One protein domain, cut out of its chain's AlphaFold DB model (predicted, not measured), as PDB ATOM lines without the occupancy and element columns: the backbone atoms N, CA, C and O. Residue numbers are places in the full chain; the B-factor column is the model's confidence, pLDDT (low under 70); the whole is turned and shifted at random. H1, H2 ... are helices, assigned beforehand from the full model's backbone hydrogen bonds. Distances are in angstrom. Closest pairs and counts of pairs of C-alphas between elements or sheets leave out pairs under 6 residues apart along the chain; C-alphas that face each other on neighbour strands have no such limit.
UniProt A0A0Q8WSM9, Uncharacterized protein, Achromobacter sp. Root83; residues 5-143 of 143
ATOM      1  N   PRO A   5      55.107 -13.861 -43.433       86.75
ATOM      2  CA  PRO A   5      54.224 -12.959 -44.183       86.75
ATOM      3  C   PRO A   5      53.302 -13.663 -45.188       86.75
ATOM      4  O   PRO A   5      52.150 -13.272 -45.332       86.75
ATOM      5  N   LEU A   6      53.764 -14.729 -45.850       88.75
ATOM      6  CA  LEU A   6      52.924 -15.502 -46.770       88.75
ATOM      7  C   LEU A   6      51.815 -16.240 -46.013       88.75
ATOM      8  O   LEU A   6      50.693 -16.316 -46.493       88.75
ATOM      9  N   ARG A   7      52.114 -16.745 -44.811       91.19
ATOM     10  CA  ARG A   7      51.124 -17.396 -43.944       91.19
ATOM     11  C   ARG A   7      50.067 -16.418 -43.439       91.19
ATOM     12  O   ARG A   7      48.895 -16.771 -43.415       91.19
ATOM     13  N   VAL A   8      50.475 -15.200 -43.082       93.50
ATOM     14  CA  VAL A   8      49.545 -14.126 -42.706       93.50
ATOM     15  C   VAL A   8      48.660 -13.749 -43.893       93.50
ATOM     16  O   VAL A   8      47.450 -13.650 -43.734       93.50
ATOM     17  N   PHE A   9      49.233 -13.612 -45.090       93.75
ATOM     18  CA  PHE A   9      48.453 -13.357 -46.299       93.75
ATOM     19  C   PHE A   9      47.464 -14.487 -46.600       93.75
ATOM     20  O   PHE A   9      46.303 -14.210 -46.870       93.75
ATOM     21  N   ASP A  10      47.902 -15.747 -46.523       94.94
ATOM     22  CA  ASP A  10      47.035 -16.909 -46.735       94.94
ATOM     23  C   ASP A  10      45.850 -16.897 -45.764       94.94
ATOM     24  O   ASP A  10      44.716 -17.107 -46.181       94.94
ATOM     25  N   PHE A  11      46.109 -16.608 -44.486       96.69
ATOM     26  CA  PHE A  11      45.069 -16.466 -43.473       96.69
ATOM     27  C   PHE A  11      44.086 -15.343 -43.822       96.69
ATOM     28  O   PHE A  11      42.889 -15.597 -43.933       96.69
ATOM     29  N   LEU A  12      44.585 -14.127 -44.068       97.12
ATOM     30  CA  LEU A  12      43.745 -12.973 -44.399       97.12
ATOM     31  C   LEU A  12      42.913 -13.212 -45.663       97.12
ATOM     32  O   LEU A  12      41.738 -12.864 -45.696       97.12
ATOM     33  N   LEU A  13      43.501 -13.836 -46.685       97.38
ATOM     34  CA  LEU A  13      42.824 -14.153 -47.936       97.38
ATOM     35  C   LEU A  13      41.689 -15.163 -47.727       97.38
ATOM     36  O   LEU A  13      40.597 -14.971 -48.257       97.38
ATOM     37  N   LEU A  14      41.930 -16.225 -46.953       97.94
ATOM     38  CA  LEU A  14      40.925 -17.252 -46.674       97.94
ATOM     39  C   LEU A  14      39.800 -16.721 -45.773       97.94
ATOM     40  O   LEU A  14      38.632 -16.989 -46.047       97.94
ATOM     41  N   SER A  15      40.125 -15.915 -44.760       97.62
ATOM     42  CA  SER A  15      39.125 -15.254 -43.911       97.62
ATOM     43  C   SER A  15      38.302 -14.223 -44.679       97.62
ATOM     44  O   SER A  15      37.088 -14.162 -44.514       97.62
ATOM     45  N   ALA A  16      38.928 -13.443 -45.565       97.19
ATOM     46  CA  ALA A  16      38.212 -12.506 -46.426       97.19
ATOM     47  C   ALA A  16      37.276 -13.233 -47.402       97.19
ATOM     48  O   ALA A  16      36.154 -12.783 -47.617       97.19
ATOM     49  N   ALA A  17      37.701 -14.372 -47.956       97.75
ATOM     50  CA  ALA A  17      36.853 -15.208 -48.801       97.75
ATOM     51  C   ALA A  17      35.653 -15.779 -48.028       97.75
ATOM     52  O   ALA A  17      34.530 -15.734 -48.531       97.75
ATOM     53  N   ALA A  18      35.875 -16.258 -46.800       97.06
ATOM     54  CA  ALA A  18      34.816 -16.718 -45.904       97.06
ATOM     55  C   ALA A  18      33.810 -15.597 -45.593       97.06
ATOM     56  O   ALA A  18      32.610 -15.791 -45.770       97.06
ATOM     57  N   ALA A  19      34.289 -14.404 -45.223       96.25
ATOM     58  CA  ALA A  19      33.431 -13.249 -44.960       96.25
ATOM     59  C   ALA A  19      32.653 -12.812 -46.211       96.25
ATOM     60  O   ALA A  19      31.448 -12.589 -46.143       96.25
ATOM     61  N   LEU A  20      33.307 -12.739 -47.373       96.56
ATOM     62  CA  LEU A  20      32.643 -12.396 -48.630       96.56
ATOM     63  C   LEU A  20      31.506 -13.368 -48.939       96.56
ATOM     64  O   LEU A  20      30.398 -12.943 -49.255       96.56
ATOM     65  N   PHE A  21      31.769 -14.667 -48.822       95.88
ATOM     66  CA  PHE A  21      30.757 -15.680 -49.059       95.88
ATOM     67  C   PHE A  21      29.616 -15.605 -48.048       95.88
ATOM     68  O   PHE A  21      28.462 -15.557 -48.459       95.88
ATOM     69  N   GLY A  22      29.919 -15.524 -46.751       93.75
ATOM     70  CA  GLY A  22      28.905 -15.421 -45.705       93.75
ATOM     71  C   GLY A  22      28.021 -14.178 -45.853       93.75
ATOM     72  O   GLY A  22      26.802 -14.275 -45.702       93.75
ATOM     73  N   ALA A  23      28.596 -13.029 -46.223       94.25
ATOM     74  CA  ALA A  23      27.848 -11.790 -46.437       94.25
ATOM     75  C   ALA A  23      26.964 -11.845 -47.695       94.25
ATOM     76  O   ALA A  23      25.796 -11.449 -47.653       94.25
ATOM     77  N   CYS A  24      27.497 -12.372 -48.803       94.75
ATOM     78  CA  CYS A  24      26.737 -12.573 -50.038       94.75
ATOM     79  C   CYS A  24      25.600 -13.576 -49.843       94.75
ATOM     80  O   CYS A  24      24.466 -13.304 -50.232       94.75
ATOM     81  N   LEU A  25      25.887 -14.704 -49.193       92.94
ATOM     82  CA  LEU A  25      24.904 -15.732 -48.882       92.94
ATOM     83  C   LEU A  25      23.782 -15.165 -48.014       92.94
ATOM     84  O   LEU A  25      22.610 -15.341 -48.333       92.94
ATOM     85  N   THR A  26      24.128 -14.423 -46.963       91.69
ATOM     86  CA  THR A  26      23.141 -13.771 -46.094       91.69
ATOM     87  C   THR A  26      22.255 -12.806 -46.881       91.69
ATOM     88  O   THR A  26      21.036 -12.827 -46.711       91.69
ATOM     89  N   SER A  27      22.838 -11.993 -47.770       93.06
ATOM     90  CA  SER A  27      22.077 -11.076 -48.625       93.06
ATOM     91  C   SER A  27      21.093 -11.831 -49.514       93.06
ATOM     92  O   SER A  27      19.912 -11.487 -49.547       93.06
ATOM     93  N   VAL A  28      21.545 -12.891 -50.185       92.31
ATOM     94  CA  VAL A  28      20.700 -13.704 -51.070       92.31
ATOM     95  C   VAL A  28      19.574 -14.373 -50.283       92.31
ATOM     96  O   VAL A  28      18.425 -14.305 -50.706       92.31
ATOM     97  N   LEU A  29      19.864 -14.949 -49.116       88.62
ATOM     98  CA  LEU A  29      18.854 -15.621 -48.293       88.62
ATOM     99  C   LEU A  29      17.812 -14.654 -47.718       88.62
ATOM    100  O   LEU A  29      16.645 -15.022 -47.612       88.62
ATOM    101  N   LYS A  30      18.204 -13.427 -47.349       87.75
ATOM    102  CA  LYS A  30      17.278 -12.441 -46.764       87.75
ATOM    103  C   LYS A  30      16.536 -11.594 -47.798       87.75
ATOM    104  O   LYS A  30      15.427 -11.152 -47.518       87.75
ATOM    105  N   THR A  31      17.136 -11.326 -48.956       90.94
ATOM    106  CA  THR A  31      16.611 -10.345 -49.928       90.94
ATOM    107  C   THR A  31      16.350 -10.916 -51.318       90.94
ATOM    108  O   THR A  31      15.717 -10.256 -52.137       90.94
ATOM    109  N   GLY A  32      16.844 -12.119 -51.616       90.56
ATOM    110  CA  GLY A  32      16.816 -12.696 -52.961       90.56
ATOM    111  C   GLY A  32      17.825 -12.078 -53.937       90.56
ATOM    112  O   GLY A  32      17.840 -12.462 -55.104       90.56
ATOM    113  N   ALA A  33      18.670 -11.141 -53.490       92.12
ATOM    114  CA  ALA A  33      19.633 -10.437 -54.332       92.12
ATOM    115  C   ALA A  33      21.065 -10.513 -53.781       92.12
ATOM    116  O   ALA A  33      21.294 -10.570 -52.567       92.12
ATOM    117  N   TYR A  34      22.046 -10.469 -54.689       91.19
ATOM    118  CA  TYR A  34      23.450 -10.324 -54.313       91.19
ATOM    119  C   TYR A  34      23.698  -8.964 -53.669       91.19
ATOM    120  O   TYR A  34      23.280  -7.926 -54.179       91.19
ATOM    121  N   GLY A  35      24.438  -8.977 -52.572       92.56
ATOM    122  CA  GLY A  35      24.780  -7.789 -51.814       92.56
ATOM    123  C   GLY A  35      25.692  -8.147 -50.654       92.56
ATOM    124  O   GLY A  35      26.042  -9.309 -50.457       92.56
ATOM    125  N   TRP A  36      26.081  -7.140 -49.882       93.50
ATOM    126  CA  TRP A  36      26.832  -7.339 -48.652       93.50
ATOM    127  C   TRP A  36      25.893  -7.148 -47.466       93.50
ATOM    128  O   TRP A  36      25.521  -6.019 -47.148       93.50
ATOM    129  N   MET A  37      25.505  -8.242 -46.815       93.25
ATOM    130  CA  MET A  37      24.663  -8.189 -45.623       93.25
ATOM    131  C   MET A  37      25.292  -9.014 -44.507       93.25
ATOM    132  O   MET A  37      25.531 -10.203 -44.671       93.25
ATOM    133  N   ILE A  38      25.545  -8.380 -43.364       90.19
ATOM    134  CA  ILE A  38      26.031  -9.087 -42.179       90.19
ATOM    135  C   ILE A  38      24.815  -9.713 -41.482       90.19
ATOM    136  O   ILE A  38      23.827  -9.007 -41.255       90.19
ATOM    137  N   PRO A  39      24.840 -11.020 -41.180       84.69
ATOM    138  CA  PRO A  39      23.767 -11.648 -40.430       84.69
ATOM    139  C   PRO A  39      23.721 -11.048 -39.026       84.69
ATOM    140  O   PRO A  39      24.722 -10.994 -38.320       84.69
ATOM    141  N   ASP A  40      22.533 -10.591 -38.650       83.06
ATOM    142  CA  ASP A  40      22.220 -10.102 -37.316       83.06
ATOM    143  C   ASP A  40      20.952 -10.821 -36.853       83.06
ATOM    144  O   ASP A  40      19.921 -10.800 -37.546       83.06
ATOM    145  N   ALA A  41      21.082 -11.535 -35.738       81.44
ATOM    146  CA  ALA A  41      20.015 -12.232 -35.043       81.44
ATOM    147  C   ALA A  41      20.134 -11.869 -33.555       81.44
ATOM    148  O   ALA A  41      20.906 -12.506 -32.829       81.44
ATOM    149  N   PRO A  42      19.394 -10.843 -33.089       76.12
ATOM    150  CA  PRO A  42      19.510 -10.347 -31.723       76.12
ATOM    151  C   PRO A  42      19.434 -11.482 -30.696       76.12
ATOM    152  O   PRO A  42      18.578 -12.360 -30.802       76.12
ATOM    153  N   TYR A  43      20.331 -11.453 -29.706       74.88
ATOM    154  CA  TYR A  43      20.473 -12.452 -28.632       74.88
ATOM    155  C   TYR A  43      20.993 -13.844 -29.043       74.88
ATOM    156  O   TYR A  43      21.211 -14.672 -28.161       74.88
ATOM    157  N   MET A  44      21.226 -14.108 -30.334       79.56
ATOM    158  CA  MET A  44      21.765 -15.389 -30.826       79.56
ATOM    159  C   MET A  44      23.039 -15.250 -31.659       79.56
ATOM    160  O   MET A  44      23.884 -16.140 -31.615       79.56
ATOM    161  N   TYR A  45      23.167 -14.177 -32.439       85.56
ATOM    162  CA  TYR A  45      24.288 -13.973 -33.344       85.56
ATOM    163  C   TYR A  45      24.473 -12.491 -33.641       85.56
ATOM    164  O   TYR A  45      23.619 -11.861 -34.270       85.56
ATOM    165  N   GLU A  46      25.587 -11.937 -33.185       88.19
ATOM    166  CA  GLU A  46      25.925 -10.539 -33.391       88.19
ATOM    167  C   GLU A  46      26.856 -10.347 -34.599       88.19
ATOM    168  O   GLU A  46      27.598 -11.255 -34.982       88.19
ATOM    169  N   PRO A  47      26.940  -9.121 -35.150       88.12
ATOM    170  CA  PRO A  47      27.880  -8.801 -36.223       88.12
ATOM    171  C   PRO A  47      29.343  -9.143 -35.916       88.12
ATOM    172  O   PRO A  47      30.118  -9.396 -36.833       88.12
ATOM    173  N   ARG A  48      29.755  -9.154 -34.640       90.81
ATOM    174  CA  ARG A  48      31.113  -9.573 -34.253       90.81
ATOM    175  C   ARG A  48      31.336 -11.075 -34.452       90.81
ATOM    176  O   ARG A  48      32.432 -11.467 -34.846       90.81
ATOM    177  N   ASP A  49      30.309 -11.887 -34.212       91.00
ATOM    178  CA  ASP A  49      30.391 -13.347 -34.270       91.00
ATOM    179  C   ASP A  49      30.601 -13.785 -35.724       91.00
ATOM    180  O   ASP A  49      31.429 -14.648 -35.994       91.00
ATOM    181  N   PHE A  50      30.005 -13.054 -36.672       91.75
ATOM    182  CA  PHE A  50      30.278 -13.176 -38.106       91.75
ATOM    183  C   PHE A  50      31.765 -13.086 -38.462       91.75
ATOM    184  O   PHE A  50      32.299 -13.923 -39.193       91.75
ATOM    185  N   PHE A  51      32.459 -12.064 -37.958       93.38
ATOM    186  CA  PHE A  51      33.877 -11.886 -38.262       93.38
ATOM    187  C   PHE A  51      34.755 -12.910 -37.539       93.38
ATOM    188  O   PHE A  51      35.782 -13.318 -38.085       93.38
ATOM    189  N   ILE A  52      34.351 -13.343 -36.342       94.00
ATOM    190  CA  ILE A  52      35.022 -14.422 -35.612       94.00
ATOM    191  C   ILE A  52      34.896 -15.733 -36.392       94.00
ATOM    192  O   ILE A  52      35.912 -16.378 -36.641       94.00
ATOM    193  N   ASP A  53      33.702 -16.084 -36.860       93.88
ATOM    194  CA  ASP A  53      33.465 -17.292 -37.652       93.88
ATOM    195  C   ASP A  53      34.242 -17.257 -38.969       93.88
ATOM    196  O   ASP A  53      34.913 -18.228 -39.319       93.88
ATOM    197  N   ALA A  54      34.269 -16.116 -39.663       95.81
ATOM    198  CA  ALA A  54      35.089 -15.947 -40.862       95.81
ATOM    199  C   ALA A  54      36.596 -16.108 -40.573       95.81
ATOM    200  O   ALA A  54      37.336 -16.707 -41.365       95.81
ATOM    201  N   ALA A  55      37.075 -15.611 -39.429       97.00
ATOM    202  CA  ALA A  55      38.451 -15.816 -38.990       97.00
ATOM    203  C   ALA A  55      38.734 -17.302 -38.700       97.00
ATOM    204  O   ALA A  55      39.717 -17.848 -39.204       97.00
ATOM    205  N   LEU A  56      37.857 -17.982 -37.959       97.19
ATOM    206  CA  LEU A  56      37.976 -19.409 -37.640       97.19
ATOM    207  C   LEU A  56      37.922 -20.288 -38.897       97.19
ATOM    208  O   LEU A  56      38.739 -21.199 -39.048       97.19
ATOM    209  N   ALA A  57      37.031 -19.981 -39.835       96.81
ATOM    210  CA  ALA A  57      36.940 -20.650 -41.125       96.81
ATOM    211  C   ALA A  57      38.239 -20.492 -41.933       96.81
ATOM    212  O   ALA A  57      38.773 -21.473 -42.460       96.81
ATOM    213  N   GLY A  58      38.807 -19.280 -41.957       96.75
ATOM    214  CA  GLY A  58      40.106 -19.020 -42.577       96.75
ATOM    215  C   GLY A  58      41.261 -19.778 -41.914       96.75
ATOM    216  O   GLY A  58      42.116 -20.321 -42.619       96.75
ATOM    217  N   LEU A  59      41.269 -19.908 -40.580       97.06
ATOM    218  CA  LEU A  59      42.217 -20.778 -39.866       97.06
ATOM    219  C   LEU A  59      42.048 -22.247 -40.273       97.06
ATOM    220  O   LEU A  59      43.046 -22.931 -40.512       97.06
ATOM    221  N   GLY A  60      40.810 -22.726 -40.409       96.25
ATOM    222  CA  GLY A  60      40.508 -24.073 -40.896       96.25
ATOM    223  C   GLY A  60      41.109 -24.336 -42.278       96.25
ATOM    224  O   GLY A  60      41.844 -25.311 -42.466       96.25
ATOM    225  N   GLY A  61      40.895 -23.426 -43.232       96.25
ATOM    226  CA  GLY A  61      41.526 -23.508 -44.550       96.25
ATOM    227  C   GLY A  61      43.052 -23.435 -44.490       96.25
ATOM    228  O   GLY A  61      43.742 -24.190 -45.178       96.25
ATOM    229  N   MET A  62      43.605 -22.578 -43.631       95.38
ATOM    230  CA  MET A  62      45.050 -22.445 -43.442       95.38
ATOM    231  C   MET A  62      45.681 -23.739 -42.911       95.38
ATOM    232  O   MET A  62      46.767 -24.115 -43.359       95.38
ATOM    233  N   LEU A  63      45.013 -24.447 -41.997       95.12
ATOM    234  CA  LEU A  63      45.453 -25.755 -41.510       95.12
ATOM    235  C   LEU A  63      45.458 -26.792 -42.634       95.12
ATOM    236  O   LEU A  63      46.462 -27.478 -42.823       95.12
ATOM    237  N   VAL A  64      44.384 -26.866 -43.425       95.31
ATOM    238  CA  VAL A  64      44.280 -27.778 -44.579       95.31
ATOM    239  C   VAL A  64      45.397 -27.526 -45.581       95.31
ATOM    240  O   VAL A  64      46.083 -28.452 -46.011       95.31
ATOM    241  N   LEU A  65      45.640 -26.262 -45.901       93.62
ATOM    242  CA  LEU A  65      46.738 -25.851 -46.754       93.62
ATOM    243  C   LEU A  65      48.101 -26.257 -46.177       93.62
ATOM    244  O   LEU A  65      48.940 -26.804 -46.893       93.62
ATOM    245  N   ALA A  66      48.342 -25.979 -44.895       91.69
ATOM    246  CA  ALA A  66      49.599 -26.308 -44.239       91.69
ATOM    247  C   ALA A  66      49.850 -27.822 -44.226       91.69
ATOM    248  O   ALA A  66      51.000 -28.241 -44.366       91.69
ATOM    249  N   LEU A  67      48.794 -28.631 -44.096       91.81
ATOM    250  CA  LEU A  67      48.842 -30.087 -44.206       91.81
ATOM    251  C   LEU A  67      49.111 -30.542 -45.645       91.81
ATOM    252  O   LEU A  67      50.008 -31.357 -45.856       91.81
ATOM    253  N   ALA A  68      48.410 -29.987 -46.635       90.50
ATOM    254  CA  ALA A  68      48.599 -30.320 -48.046       90.50
ATOM    255  C   ALA A  68      50.028 -30.008 -48.521       90.50
ATOM    256  O   ALA A  68      50.653 -30.794 -49.231       90.50
ATOM    257  N   GLU A  69      50.596 -28.896 -48.055       88.62
ATOM    258  CA  GLU A  69      51.975 -28.510 -48.341       88.62
ATOM    259  C   GLU A  69      53.019 -29.409 -47.653       88.62
ATOM    260  O   GLU A  69      54.197 -29.324 -47.994       88.62
ATOM    261  N   ARG A  70      52.660 -30.305 -46.722       86.94
ATOM    262  CA  ARG A  70      53.629 -31.288 -46.193       86.94
ATOM    263  C   ARG A  70      54.038 -32.314 -47.248       86.94
ATOM    264  O   ARG A  70      55.150 -32.834 -47.186       86.94
ATOM    265  N   ALA A  71      53.184 -32.578 -48.236       86.88
ATOM    266  CA  ALA A  71      53.492 -33.506 -49.312       86.88
ATOM    267  C   ALA A  71      54.448 -32.862 -50.335       86.88
ATOM    268  O   ALA A  71      54.090 -31.913 -51.034       86.88
ATOM    269  N   ALA A  72      55.662 -33.411 -50.472       74.50
ATOM    270  CA  ALA A  72      56.679 -32.905 -51.404       74.50
ATOM    271  C   ALA A  72      56.156 -32.798 -52.852       74.50
ATOM    272  O   ALA A  72      56.293 -31.753 -53.485       74.50
ATOM    273  N   LYS A  73      55.417 -33.816 -53.317       78.19
ATOM    274  CA  LYS A  73      54.786 -33.846 -54.650       78.19
ATOM    275  C   LYS A  73      53.809 -32.685 -54.893       78.19
ATOM    276  O   LYS A  73      53.714 -32.164 -56.006       78.19
ATOM    277  N   VAL A  74      53.091 -32.259 -53.851       80.56
ATOM    278  CA  VAL A  74      52.151 -31.129 -53.918       80.56
ATOM    279  C   VAL A  74      52.913 -29.813 -54.027       80.56
ATOM    280  O   VAL A  74      52.511 -28.936 -54.782       80.56
ATOM    281  N   ARG A  75      54.039 -29.675 -53.318       77.19
ATOM    282  CA  ARG A  75      54.869 -28.461 -53.347       77.19
ATOM    283  C   ARG A  75      55.615 -28.257 -54.660       77.19
ATOM    284  O   ARG A  75      55.832 -27.112 -55.050       77.19
ATOM    285  N   GLU A  76      56.033 -29.337 -55.303       82.50
ATOM    286  CA  GLU A  76      56.857 -29.283 -56.515       82.50
ATOM    287  C   GLU A  76      56.026 -29.046 -57.781       82.50
ATOM    288  O   GLU A  76      56.503 -28.420 -58.727       82.50
ATOM    289  N   SER A  77      54.761 -29.467 -57.784       88.19
ATOM    290  CA  SER A  77      53.881 -29.326 -58.942       88.19
ATOM    291  C   SER A  77      53.027 -28.054 -58.873       88.19
ATOM    292  O   SER A  77      52.309 -27.805 -57.907       88.19
ATOM    293  N   ALA A  78      53.048 -27.244 -59.936       86.50
ATOM    294  CA  ALA A  78      52.123 -26.119 -60.090       86.50
ATOM    295  C   ALA A  78      50.634 -26.519 -59.940       86.50
ATOM    296  O   ALA A  78      49.936 -25.848 -59.176       86.50
ATOM    297  N   PRO A  79      50.142 -27.605 -60.578       89.62
ATOM    298  CA  PRO A  79      48.759 -28.043 -60.383       89.62
ATOM    299  C   PRO A  79      48.493 -28.538 -58.957       89.62
ATOM    300  O   PRO A  79      47.431 -28.248 -58.415       89.62
ATOM    301  N   GLY A  80      49.452 -29.212 -58.310       90.69
ATOM    302  CA  GLY A  80      49.300 -29.658 -56.922       90.69
ATOM    303  C   GLY A  80      49.137 -28.486 -55.958       90.69
ATOM    304  O   GLY A  80      48.251 -28.500 -55.106       90.69
ATOM    305  N   ARG A  81      49.920 -27.420 -56.142       90.00
ATOM    306  CA  ARG A  81      49.773 -26.189 -55.357       90.00
ATOM    307  C   ARG A  81      48.419 -25.525 -55.576       90.00
ATOM    308  O   ARG A  81      47.791 -25.132 -54.601       90.00
ATOM    309  N   ALA A  82      47.967 -25.413 -56.824       93.31
ATOM    310  CA  ALA A  82      46.652 -24.852 -57.128       93.31
ATOM    311  C   ALA A  82      45.527 -25.677 -56.485       93.31
ATOM    312  O   ALA A  82      44.640 -25.105 -55.857       93.31
ATOM    313  N   ALA A  83      45.607 -27.009 -56.554       94.25
ATOM    314  CA  ALA A  83      44.650 -27.910 -55.920       94.25
ATOM    315  C   ALA A  83      44.643 -27.780 -54.388       94.25
ATOM    316  O   ALA A  83      43.575 -27.752 -53.784       94.25
ATOM    317  N   ALA A  84      45.810 -27.639 -53.753       94.88
ATOM    318  CA  ALA A  84      45.907 -27.420 -52.309       94.88
ATOM    319  C   ALA A  84      45.262 -26.093 -51.875       94.88
ATOM    320  O   ALA A  84      44.548 -26.049 -50.875       94.88
ATOM    321  N   VAL A  85      45.483 -25.020 -52.642       95.94
ATOM    322  CA  VAL A  85      44.857 -23.712 -52.388       95.94
ATOM    323  C   VAL A  85      43.350 -23.779 -52.607       95.94
ATOM    324  O   VAL A  85      42.598 -23.265 -51.784       95.94
ATOM    325  N   LEU A  86      42.908 -24.451 -53.671       97.06
ATOM    326  CA  LEU A  86      41.492 -24.665 -53.947       97.06
ATOM    327  C   LEU A  86      40.817 -25.428 -52.801       97.06
ATOM    328  O   LEU A  86      39.785 -24.992 -52.308       97.06
ATOM    329  N   ALA A  87      41.423 -26.518 -52.325       96.38
ATOM    330  CA  ALA A  87      40.898 -27.295 -51.205       96.38
ATOM    331  C   ALA A  87      40.790 -26.454 -49.922       96.38
ATOM    332  O   ALA A  87      39.770 -26.489 -49.240       96.38
ATOM    333  N   ALA A  88      41.813 -25.650 -49.621       97.19
ATOM    334  CA  ALA A  88      41.805 -24.737 -48.480       97.19
ATOM    335  C   ALA A  88      40.705 -23.667 -48.580       97.19
ATOM    336  O   ALA A  88      40.026 -23.381 -47.590       97.19
ATOM    337  N   ALA A  89      40.504 -23.101 -49.773       97.69
ATOM    338  CA  ALA A  89      39.433 -22.146 -50.034       97.69
ATOM    339  C   ALA A  89      38.059 -22.797 -49.845       97.69
ATOM    340  O   ALA A  89      37.233 -22.257 -49.121       97.69
ATOM    341  N   LEU A  90      37.837 -23.987 -50.411       97.38
ATOM    342  CA  LEU A  90      36.577 -24.720 -50.264       97.38
ATOM    343  C   LEU A  90      36.259 -25.043 -48.802       97.38
ATOM    344  O   LEU A  90      35.119 -24.873 -48.390       97.38
ATOM    345  N   VAL A  91      37.254 -25.444 -48.006       96.69
ATOM    346  CA  VAL A  91      37.061 -25.689 -46.567       96.69
ATOM    347  C   VAL A  91      36.704 -24.406 -45.821       96.69
ATOM    348  O   VAL A  91      35.802 -24.422 -44.989       96.69
ATOM    349  N   SER A  92      37.361 -23.289 -46.147       96.81
ATOM    350  CA  SER A  92      37.037 -21.991 -45.536       96.81
ATOM    351  C   SER A  92      35.614 -21.559 -45.886       96.81
ATOM    352  O   SER A  92      34.860 -21.141 -45.022       96.81
ATOM    353  N   LEU A  93      35.216 -21.710 -47.149       96.38
ATOM    354  CA  LEU A  93      33.876 -21.361 -47.618       96.38
ATOM    355  C   LEU A  93      32.804 -22.291 -47.040       96.38
ATOM    356  O   LEU A  93      31.713 -21.833 -46.734       96.38
ATOM    357  N   TYR A  94      33.113 -23.572 -46.848       93.94
ATOM    358  CA  TYR A  94      32.212 -24.533 -46.210       93.94
ATOM    359  C   TYR A  94      31.964 -24.206 -44.734       93.94
ATOM    360  O   TYR A  94      30.845 -24.352 -44.254       93.94
ATOM    361  N   ALA A  95      32.999 -23.755 -44.023       92.56
ATOM    362  CA  ALA A  95      32.921 -23.413 -42.604       92.56
ATOM    363  C   ALA A  95      32.402 -21.989 -42.329       92.56
ATOM    364  O   ALA A  95      32.211 -21.637 -41.172       92.56
ATOM    365  N   ALA A  96      32.217 -21.162 -43.363       89.75
ATOM    366  CA  ALA A  96      31.852 -19.754 -43.219       89.75
ATOM    367  C   ALA A  96      30.380 -19.473 -42.857       89.75
ATOM    368  O   ALA A  96      30.145 -18.492 -42.151       89.75
ATOM    369  N   PRO A  97      29.373 -20.229 -43.347       84.88
ATOM    370  CA  PRO A  97      27.986 -19.943 -43.017       84.88
ATOM    371  C   PRO A  97      27.723 -20.119 -41.517       84.88
ATOM    372  O   PRO A  97      28.121 -21.143 -40.953       84.88
ATOM    373  N   PRO A  98      27.012 -19.175 -40.875       80.88
ATOM    374  CA  PRO A  98      26.615 -19.339 -39.488       80.88
ATOM    375  C   PRO A  98      25.590 -20.469 -39.347       80.88
ATOM    376  O   PRO A  98      25.018 -20.959 -40.328       80.88
ATOM    377  N   SER A  99      25.331 -20.863 -38.098       81.56
ATOM    378  CA  SER A  99      24.310 -21.864 -37.775       81.56
ATOM    379  C   SER A  99      22.981 -21.560 -38.492       81.56
ATOM    380  O   SER A  99      22.540 -20.409 -38.483       81.56
ATOM    381  N   PRO A 100      22.281 -22.571 -39.050       78.81
ATOM    382  CA  PRO A 100      20.957 -22.404 -39.661       78.81
ATOM    383  C   PRO A 100      19.946 -21.649 -38.789       78.81
ATOM    384  O   PRO A 100      19.075 -20.948 -39.307       78.81
ATOM    385  N   GLN A 101      20.097 -21.747 -37.465       81.69
ATOM    386  CA  GLN A 101      19.263 -21.057 -36.482       81.69
ATOM    387  C   GLN A 101      19.335 -19.528 -36.610       81.69
ATOM    388  O   GLN A 101      18.344 -18.852 -36.349       81.69
ATOM    389  N   VAL A 102      20.461 -18.979 -37.083       80.50
ATOM    390  CA  VAL A 102      20.644 -17.538 -37.352       80.50
ATOM    391  C   VAL A 102      19.723 -17.054 -38.474       80.50
ATOM    392  O   VAL A 102      19.323 -15.891 -38.510       80.50
ATOM    393  N   PHE A 103      19.322 -17.961 -39.364       78.19
ATOM    394  CA  PHE A 103      18.367 -17.702 -40.439       78.19
ATOM    395  C   PHE A 103      16.933 -18.121 -40.077       78.19
ATOM    396  O   PHE A 103      16.071 -18.133 -40.952       78.19
ATOM    397  N   GLY A 104      16.669 -18.497 -38.819       77.06
ATOM    398  CA  GLY A 104      15.362 -18.989 -38.372       77.06
ATOM    399  C   GLY A 104      15.019 -20.402 -38.857       77.06
ATOM    400  O   GLY A 104      13.863 -20.808 -38.758       77.06
ATOM    401  N   ASN A 105      15.995 -21.157 -39.377       76.75
ATOM    402  CA  ASN A 105      15.786 -22.510 -39.887       76.75
ATOM    403  C   ASN A 105      16.184 -23.578 -38.858       76.75
ATOM    404  O   ASN A 105      17.226 -23.488 -38.207       76.75
ATOM    405  N   THR A 106      15.388 -24.643 -38.777       75.25
ATOM    406  CA  THR A 106      15.657 -25.849 -37.973       75.25
ATOM    407  C   THR A 106      16.002 -27.035 -38.873       75.25
ATOM    408  O   THR A 106      15.444 -28.121 -38.725       75.25
ATOM    409  N   TRP A 107      16.859 -26.800 -39.867       73.62
ATOM    410  CA  TRP A 107      17.260 -27.821 -40.832       73.62
ATOM    411  C   TRP A 107      17.845 -29.061 -40.157       73.62
ATOM    412  O   TRP A 107      18.560 -28.971 -39.154       73.62
ATOM    413  N   ALA A 108      17.550 -30.220 -40.740       73.12
ATOM    414  CA  ALA A 108      18.049 -31.497 -40.263       73.12
ATOM    415  C   ALA A 108      19.576 -31.612 -40.472       73.12
ATOM    416  O   ALA A 108      20.167 -30.883 -41.281       73.12
ATOM    417  N   PRO A 109      20.253 -32.542 -39.773       66.50
ATOM    418  CA  PRO A 109      21.676 -32.787 -39.984       66.50
ATOM    419  C   PRO A 109      21.996 -33.038 -41.467       66.50
ATOM    420  O   PRO A 109      21.420 -33.921 -42.096       66.50
ATOM    421  N   GLY A 110      22.915 -32.251 -42.032       71.38
ATOM    422  CA  GLY A 110      23.337 -32.347 -43.437       71.38
ATOM    423  C   GLY A 110      22.548 -31.479 -44.426       71.38
ATOM    424  O   GLY A 110      23.091 -31.130 -45.474       71.38
ATOM    425  N   GLU A 111      21.335 -31.035 -44.086       81.94
ATOM    426  CA  GLU A 111      20.586 -30.082 -44.919       81.94
ATOM    427  C   GLU A 111      21.277 -28.718 -44.949       81.94
ATOM    428  O   GLU A 111      21.413 -28.125 -46.011       81.94
ATOM    429  N   ALA A 112      21.843 -28.276 -43.822       80.94
ATOM    430  CA  ALA A 112      22.632 -27.047 -43.760       80.94
ATOM    431  C   ALA A 112      23.795 -27.039 -44.765       80.94
ATOM    432  O   ALA A 112      23.986 -26.068 -45.490       80.94
ATOM    433  N   ALA A 113      24.539 -28.144 -44.865       81.38
ATOM    434  CA  ALA A 113      25.628 -28.277 -45.830       81.38
ATOM    435  C   ALA A 113      25.109 -28.258 -47.277       81.38
ATOM    436  O   ALA A 113      25.730 -27.665 -48.164       81.38
ATOM    437  N   ARG A 114      23.957 -28.887 -47.530       85.06
ATOM    438  CA  ARG A 114      23.350 -28.897 -48.860       85.06
ATOM    439  C   ARG A 114      22.878 -27.505 -49.273       85.06
ATOM    440  O   ARG A 114      23.240 -27.056 -50.354       85.06
ATOM    441  N   GLU A 115      22.129 -26.817 -48.420       84.38
ATOM    442  CA  GLU A 115      21.478 -25.546 -48.757       84.38
ATOM    443  C   GLU A 115      22.431 -24.343 -48.681       84.38
ATOM    444  O   GLU A 115      22.368 -23.444 -49.524       84.38
ATOM    445  N   LEU A 116      23.352 -24.324 -47.709       85.06
ATOM    446  CA  LEU A 116      24.267 -23.195 -47.507       85.06
ATOM    447  C   LEU A 116      25.538 -23.297 -48.342       85.06
ATOM    448  O   LEU A 116      26.159 -22.271 -48.586       85.06
ATOM    449  N   PHE A 117      25.934 -24.493 -48.790       89.56
ATOM    450  CA  PHE A 117      27.183 -24.679 -49.533       89.56
ATOM    451  C   PHE A 117      26.971 -25.305 -50.915       89.56
ATOM    452  O   PHE A 117      27.330 -24.691 -51.919       89.56
ATOM    453  N   LEU A 118      26.356 -26.492 -51.006       90.69
ATOM    454  CA  LEU A 118      26.216 -27.197 -52.292       90.69
ATOM    455  C   LEU A 118      25.249 -26.497 -53.260       90.69
ATOM    456  O   LEU A 118      25.538 -26.390 -54.450       90.69
ATOM    457  N   ALA A 119      24.132 -25.962 -52.772       91.38
ATOM    458  CA  ALA A 119      23.214 -25.161 -53.583       91.38
ATOM    459  C   ALA A 119      23.856 -23.835 -54.038       91.38
ATOM    460  O   ALA A 119      23.485 -23.255 -55.060       91.38
ATOM    461  N   GLN A 120      24.882 -23.387 -53.312       93.50
ATOM    462  CA  GLN A 120      25.555 -22.107 -53.509       93.50
ATOM    463  C   GLN A 120      26.859 -22.243 -54.302       93.50
ATOM    464  O   GLN A 120      27.670 -21.318 -54.323       93.50
ATOM    465  N   LEU A 121      27.076 -23.365 -55.006       93.81
ATOM    466  CA  LEU A 121      28.290 -23.583 -55.807       93.81
ATOM    467  C   LEU A 121      28.538 -22.481 -56.846       93.81
ATOM    468  O   LEU A 121      29.687 -22.174 -57.157       93.81
ATOM    469  N   HIS A 122      27.473 -21.844 -57.327       93.50
ATOM    470  CA  HIS A 122      27.545 -20.697 -58.226       93.50
ATOM    471  C   HIS A 122      28.226 -19.463 -57.593       93.50
ATOM    472  O   HIS A 122      28.808 -18.667 -58.322       93.50
ATOM    473  N   MET A 123      28.216 -19.321 -56.259       94.75
ATOM    474  CA  MET A 123      29.004 -18.334 -55.502       94.75
ATOM    475  C   MET A 123      30.352 -18.898 -55.040       94.75
ATOM    476  O   MET A 123      31.382 -18.233 -55.157       94.75
ATOM    477  N   VAL A 124      30.359 -20.133 -54.532       95.94
ATOM    478  CA  VAL A 124      31.551 -20.774 -53.955       95.94
ATOM    479  C   VAL A 124      32.663 -20.912 -54.994       95.94
ATOM    480  O   VAL A 124      33.811 -20.577 -54.704       95.94
ATOM    481  N   LEU A 125      32.349 -21.380 -56.209       96.50
ATOM    482  CA  LEU A 125      33.359 -21.648 -57.236       96.50
ATOM    483  C   LEU A 125      34.082 -20.372 -57.703       96.50
ATOM    484  O   LEU A 125      35.315 -20.378 -57.673       96.50
ATOM    485  N   PRO A 126      33.398 -19.267 -58.073       97.62
ATOM    486  CA  PRO A 126      34.083 -18.021 -58.414       97.62
ATOM    487  C   PRO A 126      34.988 -17.497 -57.296       97.62
ATOM    488  O   PRO A 126      36.123 -17.107 -57.566       97.62
ATOM    489  N   ILE A 127      34.525 -17.530 -56.041       97.56
ATOM    490  CA  ILE A 127      35.310 -17.050 -54.895       97.56
ATOM    491  C   ILE A 127      36.546 -17.935 -54.689       97.56
ATOM    492  O   ILE A 127      37.661 -17.429 -54.554       97.56
ATOM    493  N   ALA A 128      36.382 -19.259 -54.727       97.50
ATOM    494  CA  ALA A 128      37.488 -20.197 -54.570       97.50
ATOM    495  C   ALA A 128      38.535 -20.051 -55.691       97.50
ATOM    496  O   ALA A 128      39.739 -20.055 -55.426       97.50
ATOM    497  N   LEU A 129      38.097 -19.857 -56.939       97.69
ATOM    498  CA  LEU A 129      38.988 -19.603 -58.073       97.69
ATOM    499  C   LEU A 129      39.711 -18.257 -57.949       97.69
ATOM    500  O   LEU A 129      40.904 -18.185 -58.249       97.69
ATOM    501  N   ALA A 130      39.041 -17.212 -57.455       97.62
ATOM    502  CA  ALA A 130      39.669 -15.921 -57.185       97.62
ATOM    503  C   ALA A 130      40.785 -16.043 -56.133       97.62
ATOM    504  O   ALA A 130      41.872 -15.498 -56.327       97.62
ATOM    505  N   VAL A 131      40.575 -16.829 -55.070       97.75
ATOM    506  CA  VAL A 131      41.611 -17.134 -54.066       97.75
ATOM    507  C   VAL A 131      42.820 -17.823 -54.704       97.75
ATOM    508  O   VAL A 131      43.962 -17.420 -54.462       97.75
ATOM    509  N   VAL A 132      42.594 -18.826 -55.559       97.06
ATOM    510  CA  VAL A 132      43.670 -19.514 -56.294       97.06
ATOM    511  C   VAL A 132      44.442 -18.533 -57.180       97.06
ATOM    512  O   VAL A 132      45.676 -18.520 -57.146       97.06
ATOM    513  N   ALA A 133      43.737 -17.688 -57.935       96.31
ATOM    514  CA  ALA A 133      44.335 -16.707 -58.835       96.31
ATOM    515  C   ALA A 133      45.174 -15.662 -58.080       96.31
ATOM    516  O   ALA A 133      46.328 -15.424 -58.442       96.31
ATOM    517  N   LEU A 134      44.640 -15.093 -56.994       95.38
ATOM    518  CA  LEU A 134      45.333 -14.107 -56.159       95.38
ATOM    519  C   LEU A 134      46.604 -14.686 -55.546       95.38
ATOM    520  O   LEU A 134      47.675 -14.078 -55.604       95.38
ATOM    521  N   ARG A 135      46.518 -15.905 -55.013       93.44
ATOM    522  CA  ARG A 135      47.677 -16.572 -54.430       93.44
ATOM    523  C   ARG A 135      48.734 -16.936 -55.467       93.44
ATOM    524  O   ARG A 135      49.932 -16.838 -55.192       93.44
ATOM    525  N   TRP A 136      48.316 -17.347 -56.659       91.38
ATOM    526  CA  TRP A 136      49.234 -17.586 -57.765       91.38
ATOM    527  C   TRP A 136      49.937 -16.299 -58.215       91.38
ATOM    528  O   TRP A 136      51.154 -16.314 -58.407       91.38
ATOM    529  N   GLY A 137      49.202 -15.186 -58.305       90.25
ATOM    530  CA  GLY A 137      49.748 -13.858 -58.586       90.25
ATOM    531  C   GLY A 137      50.787 -13.427 -57.552       90.25
ATOM    532  O   GLY A 137      51.900 -13.055 -57.916       90.25
ATOM    533  N   LEU A 138      50.495 -13.590 -56.258       88.50
ATOM    534  CA  LEU A 138      51.462 -13.295 -55.197       88.50
ATOM    535  C   LEU A 138      52.733 -14.146 -55.326       88.50
ATOM    536  O   LEU A 138      53.847 -13.647 -55.181       88.50
ATOM    537  N   HIS A 139      52.587 -15.431 -55.655       83.31
ATOM    538  CA  HIS A 139      53.732 -16.317 -55.863       83.31
ATOM    539  C   HIS A 139      54.606 -15.909 -57.058       83.31
ATOM    540  O   HIS A 139      55.801 -16.194 -57.062       83.31
ATOM    541  N   ARG A 140      54.029 -15.266 -58.081       85.56
ATOM    542  CA  ARG A 140      54.776 -14.710 -59.221       85.56
ATOM    543  C   ARG A 140      55.583 -13.474 -58.832       85.56
ATOM    544  O   ARG A 140      56.682 -13.329 -59.340       85.56
ATOM    545  N   VAL A 141      55.053 -12.627 -57.950       85.25
ATOM    546  CA  VAL A 141      55.710 -11.386 -57.496       85.25
ATOM    547  C   VAL A 141      56.824 -11.658 -56.479       85.25
ATOM    548  O   VAL A 141      57.809 -10.935 -56.434       85.25
ATOM    549  N   LEU A 142      56.678 -12.700 -55.654       78.12
ATOM    550  CA  LEU A 142      57.656 -13.068 -54.619       78.12
ATOM    551  C   LEU A 142      58.786 -13.997 -55.110       78.12
ATOM    552  O   LEU A 142      59.614 -14.412 -54.292       78.12
ATOM    553  N   ARG A 143      58.775 -14.386 -56.389       64.94
ATOM    554  CA  ARG A 143      59.831 -15.170 -57.045       64.94
ATOM    555  C   ARG A 143      60.862 -14.247 -57.666       64.94
ATOM    556  O   ARG A 143      62.050 -14.611 -57.555       64.94
TER     557      ARG A 143
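What this domain is: This is residues 5 to 143 of the 143 residues of an uncharacterized protein of Achromobacter sp. Root83 (UniProt A0A0Q8WSM9). Two pairs of long helices pack on each other crosswise: H1 and H7 lie side by side running opposite ways, H2 and H4 do the same, and the two pairs cross, with H1 touching H4 between H2 and H7. At one end of this elongated body sits little H3; at the other lie H5, H6 and the long link of residues 32 to 46. The printed part has 139 residues with seven named helices, H1 to H7 in order, no named strand, and the class all helix. It is compact, with a radius of gyration of the C-alphas of 15.6 A, and spans 47 by 27 by 24 A.

How they stand to each other: Start at H1, residues 5 to 31, and go on to H2, residues 47 to 68: they touch, closest at the C-alphas of Ser 15 and Gly 58, 4.1 A apart, at a steep tilt of 49 degrees, opposite ways. Pass H3, residues 72 to 76, and you reach H4, residues 78 to 95, the hub, touching five helices. H3 and H4 touch only at the corner, with C-alphas 74 and 80 closest at 4.4 A. H4 touches H2 at a shallow tilt of 31 degrees, opposite ways, with Gly 61 and Ala 88 closest, their C-alphas 4.1 A apart. With residues 88 to 95 alone it touches H1, at a steep tilt of 47 degrees, the same way; C-alphas 18 and 93 are closest at 5.0 A. H5, residues 100 to 103, touches no helix but is near H6, residues 111 to 118. H6 and H4 only just touch, with 3 pairs of C-alphas within 8 A, the closest being 94 and 117 at 6.0 A. Last comes H7, residues 121 to 141, which touches H4 at a steep tilt of 46 degrees, opposite ways, C-alphas 89 and 128 closest at 5.3 A. H7 touches residues 10 to 21 of H1 at a shallow tilt of 22 degrees, opposite ways, C-alphas 17 and 127 closest at 6.6 A. H2 and H7 are apart. In H1, H3, H4 and H6 every O i to N i+4 pair is within hydrogen-bond range, in H2 17 of 18 and in H7 16 of 17; H5 is too short for one.

Where its parts are: Find C-alpha 5 at (54.224, -12.959, -44.183); from there H1 runs 38.1 A to C-alpha 31 at (16.611, -10.345, -49.928). H2 measures 32.1 A, H4 26.1 A and H7 30.1 A, the last ending at C-alpha 141 at (55.710, -11.386, -57.496).

The domain as a whole: The C-alphas of Thr 106 and Arg 143 are the two farthest apart, 49.3 A. The printed part has no cut, and the link from H1 to H2, 15 residues, is long. Mean pLDDT of the printed part is 89.8; look for values under 70 at residues 109 and 143.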